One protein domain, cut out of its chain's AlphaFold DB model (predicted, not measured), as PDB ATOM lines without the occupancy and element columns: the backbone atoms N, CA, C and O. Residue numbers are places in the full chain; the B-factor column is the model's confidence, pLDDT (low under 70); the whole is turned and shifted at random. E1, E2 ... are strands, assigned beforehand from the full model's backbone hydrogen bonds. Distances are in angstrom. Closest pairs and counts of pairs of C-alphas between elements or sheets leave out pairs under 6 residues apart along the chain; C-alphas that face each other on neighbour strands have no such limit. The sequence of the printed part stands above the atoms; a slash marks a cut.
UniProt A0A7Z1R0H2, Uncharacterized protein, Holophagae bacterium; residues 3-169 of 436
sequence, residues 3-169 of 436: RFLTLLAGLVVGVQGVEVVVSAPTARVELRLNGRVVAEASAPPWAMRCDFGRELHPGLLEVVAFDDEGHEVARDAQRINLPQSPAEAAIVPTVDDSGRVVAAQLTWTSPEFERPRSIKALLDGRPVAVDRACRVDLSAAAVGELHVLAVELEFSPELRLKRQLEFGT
ATOM      1  N   ARG A   3      37.009  32.880 -28.215       89.81
ATOM      2  CA  ARG A   3      37.624  33.650 -29.313       89.81
ATOM      3  C   ARG A   3      37.595  35.148 -29.037       89.81
ATOM      4  O   ARG A   3      36.611  35.647 -28.489       89.81
ATOM      5  N   PHE A   4      38.624  35.872 -29.472       91.69
ATOM      6  CA  PHE A   4      38.610  37.338 -29.435       91.69
ATOM      7  C   PHE A   4      37.577  37.931 -30.401       91.69
ATOM      8  O   PHE A   4      37.536  37.589 -31.582       91.69
ATOM      9  N   LEU A   5      36.769  38.869 -29.901       90.31
ATOM     10  CA  LEU A   5      35.951  39.760 -30.728       90.31
ATOM     11  C   LEU A   5      36.690  41.072 -30.996       90.31
ATOM     12  O   LEU A   5      36.640  41.599 -32.108       90.31
ATOM     13  N   THR A   6      37.419  41.581 -29.999       90.50
ATOM     14  CA  THR A   6      38.311  42.727 -30.184       90.50
ATOM     15  C   THR A   6      39.641  42.277 -30.778       90.50
ATOM     16  O   THR A   6      40.463  41.659 -30.097       90.50
ATOM     17  N   LEU A   7      39.866  42.640 -32.039       89.12
ATOM     18  CA  LEU A   7      41.142  42.459 -32.725       89.12
ATOM     19  C   LEU A   7      41.970  43.741 -32.601       89.12
ATOM     20  O   LEU A   7      41.528  44.818 -33.017       89.12
ATOM     21  N   LEU A   8      43.165  43.631 -32.028       87.50
ATOM     22  CA  LEU A   8      44.083  44.751 -31.859       87.50
ATOM     23  C   LEU A   8      45.061  44.789 -33.040       87.50
ATOM     24  O   LEU A   8      45.759  43.817 -33.301       87.50
ATOM     25  N   ALA A   9      45.109  45.909 -33.766       82.31
ATOM     26  CA  ALA A   9      46.003  46.087 -34.910       82.31
ATOM     27  C   ALA A   9      46.750  47.423 -34.842       82.31
ATOM     28  O   ALA A   9      46.206  48.438 -34.408       82.31
ATOM     29  N   GLY A  10      47.989  47.422 -35.336       83.62
ATOM     30  CA  GLY A  10      48.906  48.554 -35.229       83.62
ATOM     31  C   GLY A  10      49.666  48.566 -33.900       83.62
ATOM     32  O   GLY A  10      49.896  47.520 -33.299       83.62
ATOM     33  N   LEU A  11      50.082  49.759 -33.469       89.56
ATOM     34  CA  LEU A  11      50.778  49.956 -32.198       89.56
ATOM     35  C   LEU A  11      49.764  50.094 -31.058       89.56
ATOM     36  O   LEU A  11      48.923  50.994 -31.069       89.56
ATOM     37  N   VAL A  12      49.865  49.214 -30.069       91.50
ATOM     38  CA  VAL A  12      48.954  49.096 -28.931       91.50
ATOM     39  C   VAL A  12      49.696  49.464 -27.652       91.50
ATOM     40  O   VAL A  12      50.701  48.847 -27.303       91.50
ATOM     41  N   VAL A  13      49.170  50.461 -26.946       91.94
ATOM     42  CA  VAL A  13      49.624  50.903 -25.619       91.94
ATOM     43  C   VAL A  13      48.422  51.328 -24.779       91.94
ATOM     44  O   VAL A  13      47.330  51.577 -25.298       91.94
ATOM     45  N   GLY A  14      48.633  51.464 -23.476       92.06
ATOM     46  CA  GLY A  14      47.645  51.934 -22.518       92.06
ATOM     47  C   GLY A  14      46.507  50.944 -22.307       92.06
ATOM     48  O   GLY A  14      46.635  49.748 -22.557       92.06
ATOM     49  N   VAL A  15      45.373  51.455 -21.834       93.56
ATOM     50  CA  VAL A  15      44.217  50.629 -21.479       93.56
ATOM     51  C   VAL A  15      43.294  50.460 -22.679       93.56
ATOM     52  O   VAL A  15      42.738  51.445 -23.160       93.56
ATOM     53  N   GLN A  16      43.066  49.216 -23.097       93.62
ATOM     54  CA  GLN A  16      42.125  48.861 -24.160       93.62
ATOM     55  C   GLN A  16      40.967  48.032 -23.599       93.62
ATOM     56  O   GLN A  16      41.143  47.246 -22.664       93.62
ATOM     57  N   GLY A  17      39.773  48.208 -24.164       94.44
ATOM     58  CA  GLY A  17      38.663  47.280 -23.947       94.44
ATOM     59  C   GLY A  17      38.864  46.038 -24.809       94.44
ATOM     60  O   GLY A  17      39.220  46.171 -25.974       94.44
ATOM     61  N   VAL A  18      38.668  44.856 -24.236       95.75
ATOM     62  CA  VAL A  18      38.809  43.569 -24.917       95.75
ATOM     63  C   VAL A  18      37.553  42.751 -24.672       95.75
ATOM     64  O   VAL A  18      37.210  42.447 -23.529       95.75
ATOM     65  N   GLU A  19      36.882  42.390 -25.755       95.38
ATOM     66  CA  GLU A  19      35.694  41.547 -25.762       95.38
ATOM     67  C   GLU A  19      36.015  40.181 -26.359       95.38
ATOM     68  O   GLU A  19      36.783  40.065 -27.324       95.38
ATOM     69  N   VAL A  20      35.399  39.145 -25.796       93.81
ATOM     70  CA  VAL A  20      35.543  37.762 -26.251       93.81
ATOM     71  C   VAL A  20      34.185  37.074 -26.321       93.81
ATOM     72  O   VAL A  20      33.237  37.448 -25.633       93.81
ATOM     73  N   VAL A  21      34.089  36.044 -27.156       90.25
ATOM     74  CA  VAL A  21      32.928  35.152 -27.214       90.25
ATOM     75  C   VAL A  21      33.305  33.779 -26.685       90.25
ATOM     76  O   VAL A  21      34.423  33.309 -26.893       90.25
ATOM     77  N   VAL A  22      32.357  33.132 -26.013       88.69
ATOM     78  CA  VAL A  22      32.532  31.829 -25.375       88.69
ATOM     79  C   VAL A  22      31.331  30.943 -25.703       88.69
ATOM     80  O   VAL A  22      30.208  31.438 -25.751       88.69
ATOM     81  N   SER A  23      31.557  29.652 -25.962       73.81
ATOM     82  CA  SER A  23      30.529  28.732 -26.488       73.81
ATOM     83  C   SER A  23      30.233  27.497 -25.619       73.81
ATOM     84  O   SER A  23      29.487  26.628 -26.054       73.81
ATOM     85  N   ALA A  24      30.849  27.366 -24.442       69.56
ATOM     86  CA  ALA A  24      30.667  26.246 -23.506       69.56
ATOM     87  C   ALA A  24      30.200  26.779 -22.136       69.56
ATOM     88  O   ALA A  24      30.348  27.985 -21.913       69.56
ATOM     89  N   PRO A  25      29.693  25.936 -21.207       80.25
ATOM     90  CA  PRO A  25      29.535  26.341 -19.811       80.25
ATOM     91  C   PRO A  25      30.891  26.843 -19.315       80.25
ATOM     92  O   PRO A  25      31.859  26.092 -19.248       80.25
ATOM     93  N   THR A  26      31.003  28.150 -19.121       89.12
ATOM     94  CA  THR A  26      32.243  28.819 -18.735       89.12
ATOM     95  C   THR A  26      31.927  29.660 -17.525       89.12
ATOM     96  O   THR A  26      31.098  30.567 -17.594       89.12
ATOM     97  N   ALA A  27      32.594  29.331 -16.430       93.44
ATOM     98  CA  ALA A  27      32.459  30.018 -15.159       93.44
ATOM     99  C   ALA A  27      33.350  31.257 -15.108       93.44
ATOM    100  O   ALA A  27      33.047  32.231 -14.423       93.44
ATOM    101  N   ARG A  28      34.483  31.220 -15.819       95.50
ATOM    102  CA  ARG A  28      35.505  32.259 -15.726       95.50
ATOM    103  C   ARG A  28      36.329  32.373 -16.995       95.50
ATOM    104  O   ARG A  28      36.644  31.378 -17.638       95.50
ATOM    105  N   VAL A  29      36.726  33.594 -17.312       96.88
ATOM    106  CA  VAL A  29      37.658  33.922 -18.386       96.88
ATOM    107  C   VAL A  29      38.778  34.780 -17.816       96.88
ATOM    108  O   VAL A  29      38.519  35.744 -17.102       96.88
ATOM    109  N   GLU A  30      40.018  34.453 -18.158       97.44
ATOM    110  CA  GLU A  30      41.196  35.267 -17.863       97.44
ATOM    111  C   GLU A  30      41.789  35.828 -19.157       97.44
ATOM    112  O   GLU A  30      41.913  35.111 -20.150       97.44
ATOM    113  N   LEU A  31      42.231  37.086 -19.119       97.31
ATOM    114  CA  LEU A  31      43.184  37.628 -20.083       97.31
ATOM    115  C   LEU A  31      44.586  37.563 -19.497       97.31
ATOM    116  O   LEU A  31      44.825  38.038 -18.382       97.31
ATOM    117  N   ARG A  32      45.525  37.030 -20.275       97.25
ATOM    118  CA  ARG A  32      46.936  36.932 -19.906       97.25
ATOM    119  C   ARG A  32      47.792  37.664 -20.926       97.25
ATOM    120  O   ARG A  32      47.691  37.396 -22.114       97.25
ATOM    121  N   LEU A  33      48.643  38.578 -20.470       95.25
ATOM    122  CA  LEU A  33      49.648  39.233 -21.306       95.25
ATOM    123  C   LEU A  33      51.017  38.651 -20.959       95.25
ATOM    124  O   LEU A  33      51.481  38.808 -19.828       95.25
ATOM    125  N   ASN A  34      51.646  37.975 -21.921       92.06
ATOM    126  CA  ASN A  34      52.914  37.259 -21.739       92.06
ATOM    127  C   ASN A  34      52.858  36.292 -20.539       92.06
ATOM    128  O   ASN A  34      53.726  36.309 -19.668       92.06
ATOM    129  N   GLY A  35      51.775  35.513 -20.440       92.00
ATOM    130  CA  GLY A  35      51.533  34.559 -19.352       92.00
ATOM    131  C   GLY A  35      51.057  35.165 -18.023       92.00
ATOM    132  O   GLY A  35      50.561  34.431 -17.169       92.00
ATOM    133  N   ARG A  36      51.134  36.489 -17.828       94.38
ATOM    134  CA  ARG A  36      50.645  37.155 -16.609       94.38
ATOM    135  C   ARG A  36      49.165  37.503 -16.735       94.38
ATOM    136  O   ARG A  36      48.799  38.225 -17.655       94.38
ATOM    137  N   VAL A  37      48.338  37.086 -15.776       96.12
ATOM    138  CA  VAL A  37      46.926  37.507 -15.700       96.12
ATOM    139  C   VAL A  37      46.843  39.029 -15.538       96.12
ATOM    140  O   VAL A  37      47.436  39.596 -14.620       96.12
ATOM    141  N   VAL A  38      46.136  39.689 -16.453       95.88
ATOM    142  CA  VAL A  38      45.967  41.155 -16.493       95.88
ATOM    143  C   VAL A  38      44.517  41.593 -16.316       95.88
ATOM    144  O   VAL A  38      44.277  42.730 -15.920       95.88
ATOM    145  N   ALA A  39      43.561  40.703 -16.576       96.06
ATOM    146  CA  ALA A  39      42.150  40.907 -16.281       96.06
ATOM    147  C   ALA A  39      41.434  39.555 -16.172       96.06
ATOM    148  O   ALA A  39      41.902  38.557 -16.719       96.06
ATOM    149  N   GLU A  40      40.284  39.538 -15.507       96.12
ATOM    150  CA  GLU A  40      39.396  38.379 -15.461       96.12
ATOM    151  C   GLU A  40      37.925  38.809 -15.475       96.12
ATOM    152  O   GLU A  40      37.585  39.941 -15.120       96.12
ATOM    153  N   ALA A  41      37.056  37.889 -15.883       96.06
ATOM    154  CA  ALA A  41      35.609  38.008 -15.804       96.06
ATOM    155  C   ALA A  41      35.011  36.664 -15.370       96.06
ATOM    156  O   ALA A  41      35.442  35.614 -15.840       96.06
ATOM    157  N   SER A  42      34.001  36.693 -14.499       94.31
ATOM    158  CA  SER A  42      33.322  35.488 -13.978       94.31
ATOM    159  C   SER A  42      31.872  35.347 -14.460       94.31
ATOM    160  O   SER A  42      31.152  34.460 -14.021       94.31
ATOM    161  N   ALA A  43      31.407  36.258 -15.319       90.31
ATOM    162  CA  ALA A  43      30.081  36.199 -15.921       90.31
ATOM    163  C   ALA A  43      30.020  37.034 -17.217       90.31
ATOM    164  O   ALA A  43      30.811  37.970 -17.375       90.31
ATOM    165  N   PRO A  44      29.052  36.762 -18.114       89.44
ATOM    166  CA  PRO A  44      28.750  37.634 -19.246       89.44
ATOM    167  C   PRO A  44      28.249  39.031 -18.799       89.44
ATOM    168  O   PRO A  44      27.567  39.127 -17.777       89.44
ATOM    169  N   PRO A  45      28.478  40.104 -19.585       91.06
ATOM    170  CA  PRO A  45      29.223  40.128 -20.844       91.06
ATOM    171  C   PRO A  45      30.729  39.940 -20.620       91.06
ATOM    172  O   PRO A  45      31.312  40.548 -19.725       91.06
ATOM    173  N   TRP A  46      31.365  39.121 -21.464       94.50
ATOM    174  CA  TRP A  46      32.796  38.811 -21.390       94.50
ATOM    175  C   TRP A  46      33.648  39.950 -21.972       94.50
ATOM    176  O   TRP A  46      34.306  39.810 -23.004       94.50
ATOM    177  N   ALA A  47      33.589  41.105 -21.310       95.25
ATOM    178  CA  ALA A  47      34.282  42.330 -21.671       95.25
ATOM    179  C   ALA A  47      35.188  42.774 -20.518       95.25
ATOM    180  O   ALA A  47      34.745  42.931 -19.381       95.25
ATOM    181  N   MET A  48      36.467  42.984 -20.809       96.19
ATOM    182  CA  MET A  48      37.503  43.278 -19.818       96.19
ATOM    183  C   MET A  48      38.346  44.474 -20.258       96.19
ATOM    184  O   MET A  48      38.457  44.775 -21.445       96.19
ATOM    185  N   ARG A  49      38.966  45.172 -19.303       95.44
ATOM    186  CA  ARG A  49      39.941  46.232 -19.593       95.44
ATOM    187  C   ARG A  49      41.345  45.684 -19.394       95.44
ATOM    188  O   ARG A  49      41.679  45.276 -18.289       95.44
ATOM    189  N   CYS A  50      42.153  45.707 -20.444       94.38
ATOM    190  CA  CYS A  50      43.541  45.259 -20.416       94.38
ATOM    191  C   CYS A  50      44.473  46.474 -20.484       94.38
ATOM    192  O   CYS A  50      44.325  47.302 -21.385       94.38
ATOM    193  N   ASP A  51      45.408  46.601 -19.540       93.56
ATOM    194  CA  ASP A  51      46.457  47.626 -19.574       93.56
ATOM    195  C   ASP A  51      47.741  47.056 -20.193       93.56
ATOM    196  O   ASP A  51      48.400  46.195 -19.608       93.56
ATOM    197  N   PHE A  52      48.102  47.565 -21.371       93.25
ATOM    198  CA  PHE A  52      49.325  47.213 -22.095       93.25
ATOM    199  C   PHE A  52      50.539  48.041 -21.648       93.25
ATOM    200  O   PHE A  52      51.638  47.852 -22.161       93.25
ATOM    201  N   GLY A  53      50.366  48.948 -20.683       91.56
ATOM    202  CA  GLY A  53      51.421  49.825 -20.187       91.56
ATOM    203  C   GLY A  53      51.642  51.060 -21.062       91.56
ATOM    204  O   GLY A  53      50.979  51.281 -22.072       91.56
ATOM    205  N   ARG A  54      52.567  51.928 -20.646       89.12
ATOM    206  CA  ARG A  54      52.854  53.208 -21.329       89.12
ATOM    207  C   ARG A  54      53.928  53.108 -22.412       89.12
ATOM    208  O   ARG A  54      54.121  54.069 -23.152       89.12
ATOM    209  N   GLU A  55      54.649  51.997 -22.454       91.56
ATOM    210  CA  GLU A  55      55.724  51.744 -23.407       91.56
ATOM    211  C   GLU A  55      55.314  50.636 -24.375       91.56
ATOM    212  O   GLU A  55      54.442  49.820 -24.075       91.56
ATOM    213  N   LEU A  56      55.933  50.635 -25.553       93.94
ATOM    214  CA  LEU A  56      55.725  49.589 -26.541       93.94
ATOM    215  C   LEU A  56      56.548  48.362 -26.175       93.94
ATOM    216  O   LEU A  56      57.767  48.456 -26.044       93.94
ATOM    217  N   HIS A  57      55.875  47.220 -26.116       94.31
ATOM    218  CA  HIS A  57      56.499  45.914 -25.971       94.31
ATOM    219  C   HIS A  57      55.843  44.933 -26.938       94.31
ATOM    220  O   HIS A  57      54.607  44.940 -27.028       94.31
ATOM    221  N   PRO A  58      56.616  44.081 -27.636       94.56
ATOM    222  CA  PRO A  58      56.051  42.931 -28.318       94.56
ATOM    223  C   PRO A  58      55.416  41.999 -27.278       94.56
ATOM    224  O   PRO A  58      55.936  41.846 -26.170       94.56
ATOM    225  N   GLY A  59      54.304  41.350 -27.596       94.00
ATOM    226  CA  GLY A  59      53.655  40.476 -26.625       94.00
ATOM    227  C   GLY A  59      52.634  39.514 -27.203       94.00
ATOM    228  O   GLY A  59      52.249  39.608 -28.366       94.00
ATOM    229  N   LEU A  60      52.201  38.591 -26.354       93.69
ATOM    230  CA  LEU A  60      51.126  37.647 -26.606       93.69
ATOM    231  C   LEU A  60      49.998  37.929 -25.616       93.69
ATOM    232  O   LEU A  60      50.201  37.835 -24.403       93.69
ATOM    233  N   LEU A  61      48.831  38.301 -26.131       95.81
ATOM    234  CA  LEU A  61      47.607  38.382 -25.351       95.81
ATOM    235  C   LEU A  61      46.821  37.091 -25.558       95.81
ATOM    236  O   LEU A  61      46.318  36.826 -26.648       95.81
ATOM    237  N   GLU A  62      46.693  36.317 -24.497       96.50
ATOM    238  CA  GLU A  62      45.913  35.088 -24.467       96.50
ATOM    239  C   GLU A  62      44.602  35.327 -23.728       96.50
ATOM    240  O   GLU A  62      44.535  36.094 -22.763       96.50
ATOM    241  N   VAL A  63      43.562  34.632 -24.166       96.56
ATOM    242  CA  VAL A  63      42.332  34.451 -23.408       96.56
ATOM    243  C   VAL A  63      42.197  32.978 -23.056       96.56
ATOM    244  O   VAL A  63      42.331  32.115 -23.921       96.56
ATOM    245  N   VAL A  64      41.927  32.696 -21.784       96.25
ATOM    246  CA  VAL A  64      41.755  31.337 -21.262       96.25
ATOM    247  C   VAL A  64      40.399  31.243 -20.573       96.25
ATOM    248  O   VAL A  64      40.089  32.061 -19.708       96.25
ATOM    249  N   ALA A  65      39.583  30.269 -20.968       95.25
ATOM    250  CA  ALA A  65      38.266  30.007 -20.400       95.25
ATOM    251  C   ALA A  65      38.300  28.772 -19.494       95.25
ATOM    252  O   ALA A  65      38.925  27.767 -19.837       95.25
ATOM    253  N   PHE A  66      37.586  28.843 -18.371       95.00
ATOM    254  CA  PHE A  66      37.526  27.811 -17.339       95.00
ATOM    255  C   PHE A  66      36.084  27.387 -17.036       95.00
ATOM    256  O   PHE A  66      35.169  28.218 -17.071       95.00
ATOM    257  N   ASP A  67      35.890  26.110 -16.710       93.06
ATOM    258  CA  ASP A  67      34.626  25.590 -16.172       93.06
ATOM    259  C   ASP A  67      34.458  25.877 -14.664       93.06
ATOM    260  O   ASP A  67      35.302  26.524 -14.037       93.06
ATOM    261  N   ASP A  68      33.341  25.420 -14.086       92.81
ATOM    262  CA  ASP A  68      33.013  25.588 -12.660       92.81
ATOM    263  C   ASP A  68      33.975  24.835 -11.719       92.81
ATOM    264  O   ASP A  68      34.080  25.171 -10.539       92.81
ATOM    265  N   GLU A  69      34.691  23.828 -12.226       93.44
ATOM    266  CA  GLU A  69      35.691  23.054 -11.480       93.44
ATOM    267  C   GLU A  69      37.089  23.696 -11.557       93.44
ATOM    268  O   GLU A  69      38.003  23.301 -10.831       93.44
ATOM    269  N   GLY A  70      37.251  24.727 -12.394       91.94
ATOM    270  CA  GLY A  70      38.502  25.448 -12.603       91.94
ATOM    271  C   GLY A  70      39.413  24.825 -13.662       91.94
ATOM    272  O   GLY A  70      40.574  25.230 -13.764       91.94
ATOM    273  N   HIS A  71      38.923  23.877 -14.462       93.06
ATOM    274  CA  HIS A  71      39.683  23.298 -15.565       93.06
ATOM    275  C   HIS A  71      39.646  24.210 -16.793       93.06
ATOM    276  O   HIS A  71      38.624  24.813 -17.114       93.06
ATOM    277  N   GLU A  72      40.775  24.309 -17.501       93.44
ATOM    278  CA  GLU A  72      40.847  25.023 -18.778       93.44
ATOM    279  C   GLU A  72      40.022  24.277 -19.837       93.44
ATOM    280  O   GLU A  72      40.321  23.134 -20.180       93.44
ATOM    281  N   VAL A  73      38.995  24.940 -20.372       91.44
ATOM    282  CA  VAL A  73      38.099  24.378 -21.398       91.44
ATOM    283  C   VAL A  73      38.345  24.949 -22.791       91.44
ATOM    284  O   VAL A  73      37.886  24.375 -23.781       91.44
ATOM    285  N   ALA A  74      39.018  26.099 -22.896       89.12
ATOM    286  CA  ALA A  74      39.430  26.673 -24.172       89.12
ATOM    287  C   ALA A  74      40.470  27.788 -24.013       89.12
ATOM    288  O   ALA A  74      40.498  28.484 -22.998       89.12
ATOM    289  N   ARG A  75      41.229  28.023 -25.088       93.06
ATOM    290  CA  ARG A  75      42.205  29.106 -25.216       93.06
ATOM    291  C   ARG A  75      42.169  29.723 -26.613       93.06
ATOM    292  O   ARG A  75      41.868  29.030 -27.583       93.06
ATOM    293  N   ASP A  76      42.484  31.010 -26.701       92.00
ATOM    294  CA  ASP A  76      42.770  31.722 -27.951       92.00
ATOM    295  C   ASP A  76      43.862  32.773 -27.707       92.00
ATOM    296  O   ASP A  76      44.067  33.199 -26.567       92.00
ATOM    297  N   ALA A  77      44.574  33.194 -28.751       91.94
ATOM    298  CA  ALA A  77      45.707  34.107 -28.614       91.94
ATOM    299  C   ALA A  77      45.794  35.116 -29.766       91.94
ATOM    300  O   ALA A  77      45.491  34.804 -30.916       91.94
ATOM    301  N   GLN A  78      46.256  36.327 -29.458       90.44
ATOM    302  CA  GLN A  78      46.610  37.353 -30.437       90.44
ATOM    303  C   GLN A  78      47.980  37.954 -30.102       90.44
ATOM    304  O   GLN A  78      48.318  38.157 -28.933       90.44
ATOM    305  N   ARG A  79      48.785  38.245 -31.126       90.94
ATOM    306  CA  ARG A  79      50.088  38.900 -30.946       90.94
ATOM    307  C   ARG A  79      49.896  40.411 -30.933       90.94
ATOM    308  O   ARG A  79      49.042  40.947 -31.625       90.94
ATOM    309  N   ILE A  80      50.706  41.094 -30.141       93.12
ATOM    310  CA  ILE A  80      50.609  42.527 -29.880       93.12
ATOM    311  C   ILE A  80      51.956  43.162 -30.194       93.12
ATOM    312  O   ILE A  80      52.989  42.636 -29.782       93.12
ATOM    313  N   ASN A  81      51.951  44.290 -30.914       93.50
ATOM    314  CA  ASN A  81      53.164  45.019 -31.307       93.50
ATOM    315  C   ASN A  81      54.247  44.112 -31.921       93.50
ATOM    316  O   ASN A  81      55.435  44.283 -31.661       93.50
ATOM    317  N   LEU A  82      53.830  43.133 -32.721       90.62
ATOM    318  CA  LEU A  82      54.702  42.216 -33.448       90.62
ATOM    319  C   LEU A  82      54.476  42.370 -34.951       90.62
ATOM    320  O   LEU A  82      53.394  42.806 -35.351       90.62
ATOM    321  N   PRO A  83      55.478  42.050 -35.792       78.50
ATOM    322  CA  PRO A  83      55.318  42.089 -37.237       78.50
ATOM    323  C   PRO A  83      54.211  41.120 -37.649       78.50
ATOM    324  O   PRO A  83      54.380  39.903 -37.659       78.50
ATOM    325  N   GLN A  84      53.059  41.683 -37.975       70.56
ATOM    326  CA  GLN A  84      51.900  40.973 -38.481       70.56
ATOM    327  C   GLN A  84      51.385  41.699 -39.712       70.56
ATOM    328  O   GLN A  84      51.825  42.799 -40.054       70.56
ATOM    329  N   SER A  85      50.442  41.062 -40.396       70.50
ATOM    330  CA  SER A  85      49.740  41.717 -41.483       70.50
ATOM    331  C   SER A  85      49.139  43.049 -40.996       70.50
ATOM    332  O   SER A  85      48.619  43.111 -39.882       70.50
ATOM    333  N   PRO A  86      49.141  44.129 -41.801       70.12
ATOM    334  CA  PRO A  86      48.532  45.417 -41.433       70.12
ATOM    335  C   PRO A  86      46.996  45.370 -41.303       70.12
ATOM    336  O   PRO A  86      46.329  46.402 -41.220       70.12
ATOM    337  N   ALA A  87      46.411  44.180 -41.318       81.75
ATOM    338  CA  ALA A  87      45.032  43.906 -40.985       81.75
ATOM    339  C   ALA A  87      44.978  42.575 -40.232       81.75
ATOM    340  O   ALA A  87      45.764  41.672 -40.512       81.75
ATOM    341  N   GLU A  88      44.000  42.438 -39.350       83.75
ATOM    342  CA  GLU A  88      43.673  41.181 -38.688       83.75
ATOM    343  C   GLU A  88      42.264  40.740 -39.066       83.75
ATOM    344  O   GLU A  88      41.391  41.561 -39.352       83.75
ATOM    345  N   ALA A  89      42.045  39.429 -39.085       87.44
ATOM    346  CA  ALA A  89      40.744  38.833 -39.355       87.44
ATOM    347  C   ALA A  89      40.557  37.561 -38.537       87.44
ATOM    348  O   ALA A  89      41.516  36.827 -38.299       87.44
ATOM    349  N   ALA A  90      39.317  37.282 -38.159       85.62
ATOM    350  CA  ALA A  90      38.944  36.075 -37.444       85.62
ATOM    351  C   ALA A  90      37.667  35.465 -38.033       85.62
ATOM    352  O   ALA A  90      36.819  36.152 -38.610       85.62
ATOM    353  N   ILE A  91      37.554  34.146 -37.879       85.81
ATOM    354  CA  ILE A  91      36.338  33.385 -38.156       85.81
ATOM    355  C   ILE A  91      35.753  33.010 -36.797       85.81
ATOM    356  O   ILE A  91      36.344  32.224 -36.059       85.81
ATOM    357  N   VAL A  92      34.608  33.593 -36.464       86.81
ATOM    358  CA  VAL A  92      33.938  33.420 -35.177       86.81
ATOM    359  C   VAL A  92      32.754  32.465 -35.356       86.81
ATOM    360  O   VAL A  92      31.722  32.863 -35.899       86.81
ATOM    361  N   PRO A  93      32.867  31.192 -34.951       87.06
ATOM    362  CA  PRO A  93      31.785  30.227 -35.112       87.06
ATOM    363  C   PRO A  93      30.592  30.525 -34.199       87.06
ATOM    364  O   PRO A  93      30.737  30.940 -33.051       87.06
ATOM    365  N   THR A  94      29.396  30.247 -34.709       88.31
ATOM    366  CA  THR A  94      28.149  30.160 -33.948       88.31
ATOM    367  C   THR A  94      27.788  28.693 -33.789       88.31
ATOM    368  O   THR A  94      27.726  27.968 -34.785       88.31
ATOM    369  N   VAL A  95      27.526  28.271 -32.554       84.62
ATOM    370  CA  VAL A  95      27.078  26.912 -32.243       84.62
ATOM    371  C   VAL A  95      25.588  26.885 -31.906       84.62
ATOM    372  O   VAL A  95      25.054  27.888 -31.436       84.62
ATOM    373  N   ASP A  96      24.924  25.763 -32.176       84.19
ATOM    374  CA  ASP A  96      23.571  25.483 -31.687       84.19
ATOM    375  C   ASP A  96      23.582  24.883 -30.266       84.19
ATOM    376  O   ASP A  96      24.641  24.689 -29.665       84.19
ATOM    377  N   ASP A  97      22.398  24.558 -29.737       80.94
ATOM    378  CA  ASP A  97      22.217  23.988 -28.391       80.94
ATOM    379  C   ASP A  97      22.922  22.631 -28.196       80.94
ATOM    380  O   ASP A  97      23.161  22.209 -27.067       80.94
ATOM    381  N   SER A  98      23.268  21.938 -29.287       78.00
ATOM    382  CA  SER A  98      24.024  20.682 -29.256       78.00
ATOM    383  C   SER A  98      25.543  20.890 -29.306       78.00
ATOM    384  O   SER A  98      26.301  19.921 -29.297       78.00
ATOM    385  N   GLY A  99      26.002  22.146 -29.366       75.81
ATOM    386  CA  GLY A  99      27.409  22.504 -29.533       75.81
ATOM    387  C   GLY A  99      27.915  22.367 -30.972       75.81
ATOM    388  O   GLY A  99      29.112  22.530 -31.218       75.81
ATOM    389  N   ARG A 100      27.033  22.090 -31.942       83.06
ATOM    390  CA  ARG A 100      27.398  21.969 -33.357       83.06
ATOM    391  C   ARG A 100      27.563  23.353 -33.968       83.06
ATOM    392  O   ARG A 100      26.704  24.211 -33.804       83.06
ATOM    393  N   VAL A 101      28.637  23.564 -34.731       85.81
ATOM    394  CA  VAL A 101      28.831  24.799 -35.506       85.81
ATOM    395  C   VAL A 101      27.793  24.861 -36.629       85.81
ATOM    396  O   VAL A 101      27.782  24.012 -37.516       85.81
ATOM    397  N   VAL A 102      26.925  25.873 -36.597       92.06
ATOM    398  CA  VAL A 102      25.836  26.069 -37.577       92.06
ATOM    399  C   VAL A 102      26.028  27.309 -38.441       92.06
ATOM    400  O   VAL A 102      25.384  27.455 -39.475       92.06
ATOM    401  N   ALA A 103      26.921  28.210 -38.043       92.81
ATOM    402  CA  ALA A 103      27.332  29.342 -38.859       92.81
ATOM    403  C   ALA A 103      28.714  29.842 -38.437       92.81
ATOM    404  O   ALA A 103      29.226  29.467 -37.384       92.81
ATOM    405  N   ALA A 104      29.290  30.734 -39.233       91.62
ATOM    406  CA  ALA A 104      30.489  31.471 -38.870       91.62
ATOM    407  C   ALA A 104      30.343  32.950 -39.228       91.62
ATOM    408  O   ALA A 104      29.943  33.292 -40.339       91.62
ATOM    409  N   GLN A 105      30.678  33.824 -38.287       93.56
ATOM    410  CA  GLN A 105      30.755  35.264 -38.476       93.56
ATOM    411  C   GLN A 105      32.194  35.652 -38.810       93.56
ATOM    412  O   GLN A 105      33.126  35.287 -38.097       93.56
ATOM    413  N   LEU A 106      32.385  36.416 -39.879       92.12
ATOM    414  CA  LEU A 106      33.687  36.980 -40.212       92.12
ATOM    415  C   LEU A 106      33.828  38.340 -39.534       92.12
ATOM    416  O   LEU A 106      32.931  39.182 -39.633       92.12
ATOM    417  N   THR A 107      34.954  38.551 -38.860       90.12
ATOM    418  CA  THR A 107      35.322  39.834 -38.255       90.12
ATOM    419  C   THR A 107      36.717  40.229 -38.714       90.12
ATOM    420  O   THR A 107      37.548  39.380 -39.041       90.12
ATOM    421  N   TRP A 108      36.976  41.530 -38.793       91.00
ATOM    422  CA  TRP A 108      38.285  42.048 -39.164       91.00
ATOM    423  C   TRP A 108      38.537  43.412 -38.542       91.00
ATOM    424  O   TRP A 108      37.620  44.133 -38.153       91.00
ATOM    425  N   THR A 109      39.809  43.779 -38.514       85.31
ATOM    426  CA  THR A 109      40.274  45.123 -38.207       85.31
ATOM    427  C   THR A 109      41.426  45.464 -39.141       85.31
ATOM    428  O   THR A 109      42.200  44.607 -39.558       85.31
ATOM    429  N   SER A 110      41.557  46.729 -39.491       83.44
ATOM    430  CA  SER A 110      42.738  47.241 -40.178       83.44
ATOM    431  C   SER A 110      42.881  48.709 -39.812       83.44
ATOM    432  O   SER A 110      41.856  49.384 -39.704       83.44
ATOM    433  N   PRO A 111      44.094  49.256 -39.640       76.94
ATOM    434  CA  PRO A 111      44.293  50.698 -39.532       76.94
ATOM    435  C   PRO A 111      44.023  51.427 -40.858       76.94
ATOM    436  O   PRO A 111      43.591  52.579 -40.850       76.94
ATOM    437  N   GLU A 112      44.242  50.758 -41.994       77.25
ATOM    438  CA  GLU A 112      44.190  51.365 -43.329       77.25
ATOM    439  C   GLU A 112      42.824  51.192 -44.008       77.25
ATOM    440  O   GLU A 112      42.286  52.143 -44.574       77.25
ATOM    441  N   PHE A 113      42.199  50.017 -43.889       80.94
ATOM    442  CA  PHE A 113      40.991  49.672 -44.648       80.94
ATOM    443  C   PHE A 113      39.777  49.433 -43.749       80.94
ATOM    444  O   PHE A 113      39.841  48.673 -42.793       80.94
ATOM    445  N   GLU A 114      38.653  50.093 -44.028       82.94
ATOM    446  CA  GLU A 114      37.415  49.888 -43.254       82.94
ATOM    447  C   GLU A 114      36.823  48.487 -43.482       82.94
ATOM    448  O   GLU A 114      36.350  47.831 -42.556       82.94
ATOM    449  N   ARG A 115      36.886  48.004 -44.726       88.19
ATOM    450  CA  ARG A 115      36.398  46.687 -45.139       88.19
ATOM    451  C   ARG A 115      37.264  46.101 -46.252       88.19
ATOM    452  O   ARG A 115      37.870  46.875 -47.002       88.19
ATOM    453  N   PRO A 116      37.308  44.768 -46.402       91.62
ATOM    454  CA  PRO A 116      37.929  44.147 -47.561       91.62
ATOM    455  C   PRO A 116      37.185  44.524 -48.853       91.62
ATOM    456  O   PRO A 116      35.979  44.781 -48.857       91.62
ATOM    457  N   ARG A 117      37.913  44.545 -49.972       93.19
ATOM    458  CA  ARG A 117      37.372  44.689 -51.333       93.19
ATOM    459  C   ARG A 117      36.637  43.432 -51.780       93.19
ATOM    460  O   ARG A 117      35.666  43.534 -52.523       93.19
ATOM    461  N   SER A 118      37.115  42.263 -51.357       93.88
ATOM    462  CA  SER A 118      36.457  40.987 -51.623       93.88
ATOM    463  C   SER A 118      36.669  39.992 -50.483       93.88
ATOM    464  O   SER A 118      37.668  40.053 -49.765       93.88
ATOM    465  N   ILE A 119      35.702  39.088 -50.320       96.56
ATOM    466  CA  ILE A 119      35.767  37.957 -49.395       96.56
ATOM    467  C   ILE A 119      35.429  36.703 -50.196       96.56
ATOM    468  O   ILE A 119      34.413  36.666 -50.895       96.56
ATOM    469  N   LYS A 120      36.274  35.679 -50.098       96.12
ATOM    470  CA  LYS A 120      36.038  34.352 -50.677       96.12
ATOM    471  C   LYS A 120      36.032  33.329 -49.554       96.12
ATOM    472  O   LYS A 120      36.980  33.286 -48.780       96.12
ATOM    473  N   ALA A 121      34.993  32.505 -49.485       95.56
ATOM    474  CA  ALA A 121      34.874  31.437 -48.503       95.56
ATOM    475  C   ALA A 121      34.728  30.085 -49.207       95.56
ATOM    476  O   ALA A 121      33.987  29.962 -50.186       95.56
ATOM    477  N   LEU A 122      35.449  29.084 -48.710       94.69
ATOM    478  CA  LEU A 122      35.448  27.715 -49.204       94.69
ATOM    479  C   LEU A 122      35.189  26.769 -48.029       94.69
ATOM    480  O   LEU A 122      35.950  26.791 -47.068       94.69
ATOM    481  N   LEU A 123      34.166  25.923 -48.118       93.75
ATOM    482  CA  LEU A 123      33.951  24.802 -47.204       93.75
ATOM    483  C   LEU A 123      34.429  23.526 -47.896       93.75
ATOM    484  O   LEU A 123      33.930  23.187 -48.970       93.75
ATOM    485  N   ASP A 124      35.442  22.871 -47.333       90.06
ATOM    486  CA  ASP A 124      36.069  21.663 -47.893       90.06
ATOM    487  C   ASP A 124      36.491  21.846 -49.364       90.06
ATOM    488  O   ASP A 124      36.278  21.003 -50.238       90.06
ATOM    489  N   GLY A 125      37.038  23.030 -49.659       88.25
ATOM    490  CA  GLY A 125      37.467  23.438 -50.999       88.25
ATOM    491  C   GLY A 125      36.341  23.878 -51.944       88.25
ATOM    492  O   GLY A 125      36.631  24.318 -53.057       88.25
ATOM    493  N   ARG A 126      35.069  23.812 -51.531       93.88
ATOM    494  CA  ARG A 126      33.915  24.228 -52.344       93.88
ATOM    495  C   ARG A 126      33.448  25.638 -51.975       93.88
ATOM    496  O   ARG A 126      33.283  25.915 -50.790       93.88
ATOM    497  N   PRO A 127      33.186  26.528 -52.949       94.12
ATOM    498  CA  PRO A 127      32.687  27.869 -52.661       94.12
ATOM    499  C   PRO A 127      31.384  27.866 -51.863       94.12
ATOM    500  O   PRO A 127      30.428  27.187 -52.235       94.12
ATOM    501  N   VAL A 128      31.342  28.678 -50.807       96.19
ATOM    502  CA  VAL A 128      30.140  28.947 -50.008       96.19
ATOM    503  C   VAL A 128      29.829  30.440 -50.006       96.19
ATOM    504  O   VAL A 128      30.720  31.281 -50.147       96.19
ATOM    505  N   ALA A 129      28.546  30.779 -49.890       95.19
ATOM    506  CA  ALA A 129      28.110  32.167 -49.886       95.19
ATOM    507  C   ALA A 129      28.455  32.849 -48.555       95.19
ATOM    508  O   ALA A 129      28.245  32.289 -47.480       95.19
ATOM    509  N   VAL A 130      28.940  34.086 -48.652       95.94
ATOM    510  CA  VAL A 130      29.069  35.017 -47.528       95.94
ATOM    511  C   VAL A 130      27.953  36.042 -47.680       95.94
ATOM    512  O   VAL A 130      27.832  36.673 -48.734       95.94
ATOM    513  N   ASP A 131      27.104  36.182 -46.668       92.31
ATOM    514  CA  ASP A 131      25.982  37.115 -46.726       92.31
ATOM    515  C   ASP A 131      26.414  38.582 -46.504       92.31
ATOM    516  O   ASP A 131      27.586  38.906 -46.299       92.31
ATOM    517  N   ARG A 132      25.447  39.511 -46.541       88.81
ATOM    518  CA  ARG A 132      25.714  40.948 -46.335       88.81
ATOM    519  C   ARG A 132      26.158  41.298 -44.912       88.81
ATOM    520  O   ARG A 132      26.757  42.352 -44.728       88.81
ATOM    521  N   ALA A 133      25.857  40.448 -43.935       89.06
ATOM    522  CA  ALA A 133      26.325  40.579 -42.561       89.06
ATOM    523  C   ALA A 133      27.706  39.929 -42.366       89.06
ATOM    524  O   ALA A 133      28.211  39.895 -41.249       89.06
ATOM    525  N   CYS A 134      28.343  39.454 -43.443       93.00
ATOM    526  CA  CYS A 134      29.605  38.721 -43.412       93.00
ATOM    527  C   CYS A 134      29.518  37.410 -42.622       93.00
ATOM    528  O   CYS A 134      30.486  36.991 -41.989       93.00
ATOM    529  N   ARG A 135      28.356  36.757 -42.681       94.75
ATOM    530  CA  ARG A 135      28.104  35.446 -42.093       94.75
ATOM    531  C   ARG A 135      28.093  34.366 -43.174       94.75
ATOM    532  O   ARG A 135      27.609  34.575 -44.287       94.75
ATOM    533  N   VAL A 136      28.629  33.205 -42.823       95.44
ATOM    534  CA  VAL A 136      28.592  31.968 -43.609       95.44
ATOM    535  C   VAL A 136      27.643  30.997 -42.914       95.44
ATOM    536  O   VAL A 136      27.806  30.726 -41.724       95.44
ATOM    537  N   ASP A 137      26.652  30.487 -43.639       95.06
ATOM    538  CA  ASP A 137      25.769  29.427 -43.150       95.06
ATOM    539  C   ASP A 137      26.476  28.069 -43.276       95.06
ATOM    540  O   ASP A 137      26.925  27.692 -44.359       95.06
ATOM    541  N   LEU A 138      26.597  27.356 -42.156       93.06
ATOM    542  CA  LEU A 138      27.251  26.050 -42.057       93.06
ATOM    543  C   LEU A 138      26.264  24.953 -41.628       93.06
ATOM    544  O   LEU A 138      26.661  23.814 -41.397       93.06
ATOM    545  N   SER A 139      24.966  25.261 -41.551       90.06
ATOM    546  CA  SER A 139      23.924  24.341 -41.075       90.06
ATOM    547  C   SER A 139      23.772  23.077 -41.931       90.06
ATOM    548  O   SER A 139      23.320  22.042 -41.434       90.06
ATOM    549  N   ALA A 140      24.191  23.136 -43.198       87.50
ATOM    550  CA  ALA A 140      24.182  22.016 -44.135       87.50
ATOM    551  C   ALA A 140      25.437  21.120 -44.065       87.50
ATOM    552  O   ALA A 140      25.473  20.099 -44.751       87.50
ATOM    553  N   ALA A 141      26.459  21.478 -43.274       87.00
ATOM    554  CA  ALA A 141      27.665  20.662 -43.111       87.00
ATOM    555  C   ALA A 141      27.331  19.309 -42.455       87.00
ATOM    556  O   ALA A 141      26.468  19.246 -41.573       87.00
ATOM    557  N   ALA A 142      27.986  18.230 -42.884       84.44
ATOM    558  CA  ALA A 142      27.693  16.889 -42.396       84.44
ATOM    559  C   ALA A 142      27.992  16.765 -40.892       84.44
ATOM    560  O   ALA A 142      28.937  17.335 -40.353       84.44
ATOM    561  N   VAL A 143      27.143  16.031 -40.177       82.00
ATOM    562  CA  VAL A 143      27.371  15.756 -38.755       82.00
ATOM    563  C   VAL A 143      28.319  14.568 -38.648       82.00
ATOM    564  O   VAL A 143      28.099  13.555 -39.305       82.00
ATOM    565  N   GLY A 144      29.334  14.667 -37.791       77.81
ATOM    566  CA  GLY A 144      30.264  13.562 -37.543       77.81
ATOM    567  C   GLY A 144      31.465  13.492 -38.499       77.81
ATOM    568  O   GLY A 144      32.242  12.542 -38.427       77.81
ATOM    569  N   GLU A 145      31.640  14.483 -39.372       84.62
ATOM    570  CA  GLU A 145      32.815  14.631 -40.240       84.62
ATOM    571  C   GLU A 145      33.640  15.850 -39.812       84.62
ATOM    572  O   GLU A 145      33.105  16.781 -39.207       84.62
ATOM    573  N   LEU A 146      34.945  15.837 -40.097       84.69
ATOM    574  CA  LEU A 146      35.808  17.007 -39.947       84.69
ATOM    575  C   LEU A 146      35.655  17.901 -41.180       84.69
ATOM    576  O   LEU A 146      35.894  17.456 -42.300       84.69
ATOM    577  N   HIS A 147      35.315  19.164 -40.951       89.38
ATOM    578  CA  HIS A 147      35.156  20.186 -41.975       89.38
ATOM    579  C   HIS A 147      36.185  21.301 -41.814       89.38
ATOM    580  O   HIS A 147      36.561  21.659 -40.695       89.38
ATOM    581  N   VAL A 148      36.581  21.903 -42.937       90.06
ATOM    582  CA  VAL A 148      37.483  23.058 -42.978       90.06
ATOM    583  C   VAL A 148      36.836  24.197 -43.758       90.06
ATOM    584  O   VAL A 148      36.649  24.123 -44.975       90.06
ATOM    585  N   LEU A 149      36.540  25.294 -43.063       91.25
ATOM    586  CA  LEU A 149      36.151  26.562 -43.670       91.25
ATOM    587  C   LEU A 149      37.398  27.428 -43.873       91.25
ATOM    588  O   LEU A 149      37.962  27.940 -42.910       91.25
ATOM    589  N   ALA A 150      37.801  27.639 -45.123       92.12
ATOM    590  CA  ALA A 150      38.871  28.558 -45.499       92.12
ATOM    591  C   ALA A 150      38.293  29.878 -46.020       92.12
ATOM    592  O   ALA A 150      37.441  29.886 -46.908       92.12
ATOM    593  N   VAL A 151      38.780  31.004 -45.504       93.81
ATOM    594  CA  VAL A 151      38.334  32.348 -45.882       93.81
ATOM    595  C   VAL A 151      39.527  33.191 -46.306       93.81
ATOM    596  O   VAL A 151      40.512  33.296 -45.577       93.81
ATOM    597  N   GLU A 152      39.425  33.815 -47.474       95.19
ATOM    598  CA  GLU A 152      40.368  34.810 -47.978       95.19
ATOM    599  C   GLU A 152      39.701  36.192 -47.996       95.19
ATOM    600  O   GLU A 152      38.651  36.370 -48.617       95.19
ATOM    601  N   LEU A 153      40.311  37.169 -47.320       94.75
ATOM    602  CA  LEU A 153      39.895  38.569 -47.303       94.75
ATOM    603  C   LEU A 153      40.936  39.402 -48.055       94.75
ATOM    604  O   LEU A 153      42.098  39.458 -47.651       94.75
ATOM    605  N   GLU A 154      40.533  40.067 -49.134       93.88
ATOM    606  CA  GLU A 154      41.411  40.930 -49.931       93.88
ATOM    607  C   GLU A 154      41.100  42.400 -49.645       93.88
ATOM    608  O   GLU A 154      40.043  42.895 -50.030       93.88
ATOM    609  N   PHE A 155      42.016  43.118 -48.994       88.44
ATOM    610  CA  PHE A 155      41.896  44.557 -48.717       88.44
ATOM    611  C   PHE A 155      42.547  45.410 -49.816       88.44
ATOM    612  O   PHE A 155      42.016  46.450 -50.219       88.44
ATOM    613  N   SER A 156      43.661  44.926 -50.361       84.81
ATOM    614  CA  SER A 156      44.325  45.429 -51.565       84.81
ATOM    615  C   SER A 156      45.026  44.260 -52.278       84.81
ATOM    616  O   SER A 156      45.111  43.174 -51.702       84.81
ATOM    617  N   PRO A 157      45.536  44.442 -53.509       79.00
ATOM    618  CA  PRO A 157      46.319  43.402 -54.178       79.00
ATOM    619  C   PRO A 157      47.514  42.905 -53.347       79.00
ATOM    620  O   PRO A 157      47.875  41.735 -53.431       79.00
ATOM    621  N   GLU A 158      48.087  43.779 -52.520       77.31
ATOM    622  CA  GLU A 158      49.246  43.523 -51.661       77.31
ATOM    623  C   GLU A 158      48.855  43.057 -50.246       77.31
ATOM    624  O   GLU A 158      49.694  42.518 -49.528       77.31
ATOM    625  N   LEU A 159      47.589  43.235 -49.843       83.69
ATOM    626  CA  LEU A 159      47.079  42.880 -48.519       83.69
ATOM    627  C   LEU A 159      45.936  41.867 -48.610       83.69
ATOM    628  O   LEU A 159      44.763  42.220 -48.780       83.69
ATOM    629  N   ARG A 160      46.296  40.592 -48.436       89.12
ATOM    630  CA  ARG A 160      45.370  39.457 -48.391       89.12
ATOM    631  C   ARG A 160      45.554  38.677 -47.102       89.12
ATOM    632  O   ARG A 160      46.671  38.306 -46.753       89.12
ATOM    633  N   LEU A 161      44.451  38.398 -46.418       88.00
ATOM    634  CA  LEU A 161      44.426  37.555 -45.231       88.00
ATOM    635  C   LEU A 161      43.775  36.226 -45.560       88.00
ATOM    636  O   LEU A 161      42.712  36.201 -46.174       88.00
ATOM    637  N   LYS A 162      44.383  35.134 -45.103       88.94
ATOM    638  CA  LYS A 162      43.781  33.801 -45.121       88.94
ATOM    639  C   LYS A 162      43.537  33.341 -43.693       88.94
ATOM    640  O   LYS A 162      44.413  33.489 -42.839       88.94
ATOM    641  N   ARG A 163      42.348  32.810 -43.433       85.81
ATOM    642  CA  ARG A 163      41.955  32.224 -42.149       85.81
ATOM    643  C   ARG A 163      41.272  30.890 -42.385       85.81
ATOM    644  O   ARG A 163      40.632  30.699 -43.417       85.81
ATOM    645  N   GLN A 164      41.428  29.986 -41.431       87.88
ATOM    646  CA  GLN A 164      40.804  28.674 -41.455       87.88
ATOM    647  C   GLN A 164      40.107  28.414 -40.125       87.88
ATOM    648  O   GLN A 164      40.586  28.826 -39.070       87.88
ATOM    649  N   LEU A 165      38.948  27.773 -40.206       85.12
ATOM    650  CA  LEU A 165      38.214  27.234 -39.075       85.12
ATOM    651  C   LEU A 165      37.978  25.754 -39.349       85.12
ATOM    652  O   LEU A 165      37.334  25.406 -40.338       85.12
ATOM    653  N   GLU A 166      38.465  24.914 -38.451       84.62
ATOM    654  CA  GLU A 166      38.221  23.477 -38.458       84.62
ATOM    655  C   GLU A 166      37.128  23.157 -37.434       84.62
ATOM    656  O   GLU A 166      37.128  23.705 -36.328       84.62
ATOM    657  N   PHE A 167      36.155  22.326 -37.804       83.75
ATOM    658  CA  PHE A 167      35.033  21.974 -36.931       83.75
ATOM    659  C   PHE A 167      34.461  20.594 -37.276       83.75
ATOM    660  O   PHE A 167      34.582  20.138 -38.407       83.75
ATOM    661  N   GLY A 168      33.823  19.931 -36.304       81.94
ATOM    662  CA  GLY A 168      33.299  18.567 -36.452       81.94
ATOM    663  C   GLY A 168      34.033  17.540 -35.584       81.94
ATOM    664  O   GLY A 168      34.770  17.910 -34.671       81.94
ATOM    665  N   THR A 169      33.806  16.244 -35.817       70.44
ATOM    666  CA  THR A 169      34.422  15.170 -35.012       70.44
ATOM    667  C   THR A 169      35.668  14.611 -35.687       70.44
ATOM    668  O   THR A 169      35.646  14.332 -36.882       70.44
TER     669      THR A 169
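Overview. This is residues 3 to 169 of the 436 residues of an uncharacterized protein of Holophagae bacterium (UniProt A0A7Z1R0H2). Two lobes of strands stand side by side in a flat whole. In the first, the pair E1 and E4 lies partly over one face of the strongly twisted sheet E3 E2 E5 E6; the second is a sandwich, with the sheet E7 E8 E11 face to face with the sheet E10 E9 E12 E13. The 167 printed residues hold no named helix and thirteen named strands, E1 to E13 in order along the chain, and the class is all strand. Neighbour strands are antiparallel, but for E10 and E9, which meet only at a point. The whole is compact, with a radius of gyration of the C-alphas of 16.7 A and spans of 46 by 45 by 22 A.

Arrangement. Residues 3 to 4 make a short antiparallel pairing with residues 20 to 21 of E1, residues 15 to 22. E1 is the antiparallel neighbour of E4, residues 47 to 51, with N 18 and O 48 2.8 A apart. E2, residues 28 to 33, and E3, residues 36 to 41, form a hairpin, with N 31 and O 39 2.8 A apart. The closest C-alphas of E3 and E4 are those of Ala 39 and Cys 50, 6.2 A apart. E5, residues 59 to 66, is the antiparallel neighbour of E2, with N 32 and O 62 at 2.8 A, and forms a hairpin with E6, residues 72 to 80, with N 63 and O 76 at 2.8 A. E7, residues 88 to 95, is near E1 and apart from E5; it forms a hairpin with E8, residues 101 to 109, with N 92 and O 105 at 2.8 A. E11, residues 135 to 137, is antiparallel to E8, with N 136 and O 104 at 2.8 A. E9, residues 118 to 123, meets E10, residues 126 to 128, only at a point, and is antiparallel to E12, residues 146 to 156, with N 122 and O 150 at 2.8 A. E12 and E13, residues 159 to 168, form a hairpin, with N 151 and O 163 at 2.8 A. Across the sandwich, the closest C-alphas of E7 and E13 are those of Ile 91 and Leu 165, 6.5 A apart.

Along the chain. E1 begins at C-alpha 15 (44.217, 50.629, -21.479) and is 22.5 A long. E12 is the longest strand, 31.9 A, and E13, 30.4 A, ends at C-alpha 168 (33.299, 18.567, -36.452).

Size, cuts and confidence. The C-alphas farthest apart are those of Arg 54 and Ala 142, 48.9 A. The printed part has no cut, and no link is long. Mean pLDDT of the printed part is 89.7; residue 24 is under 70.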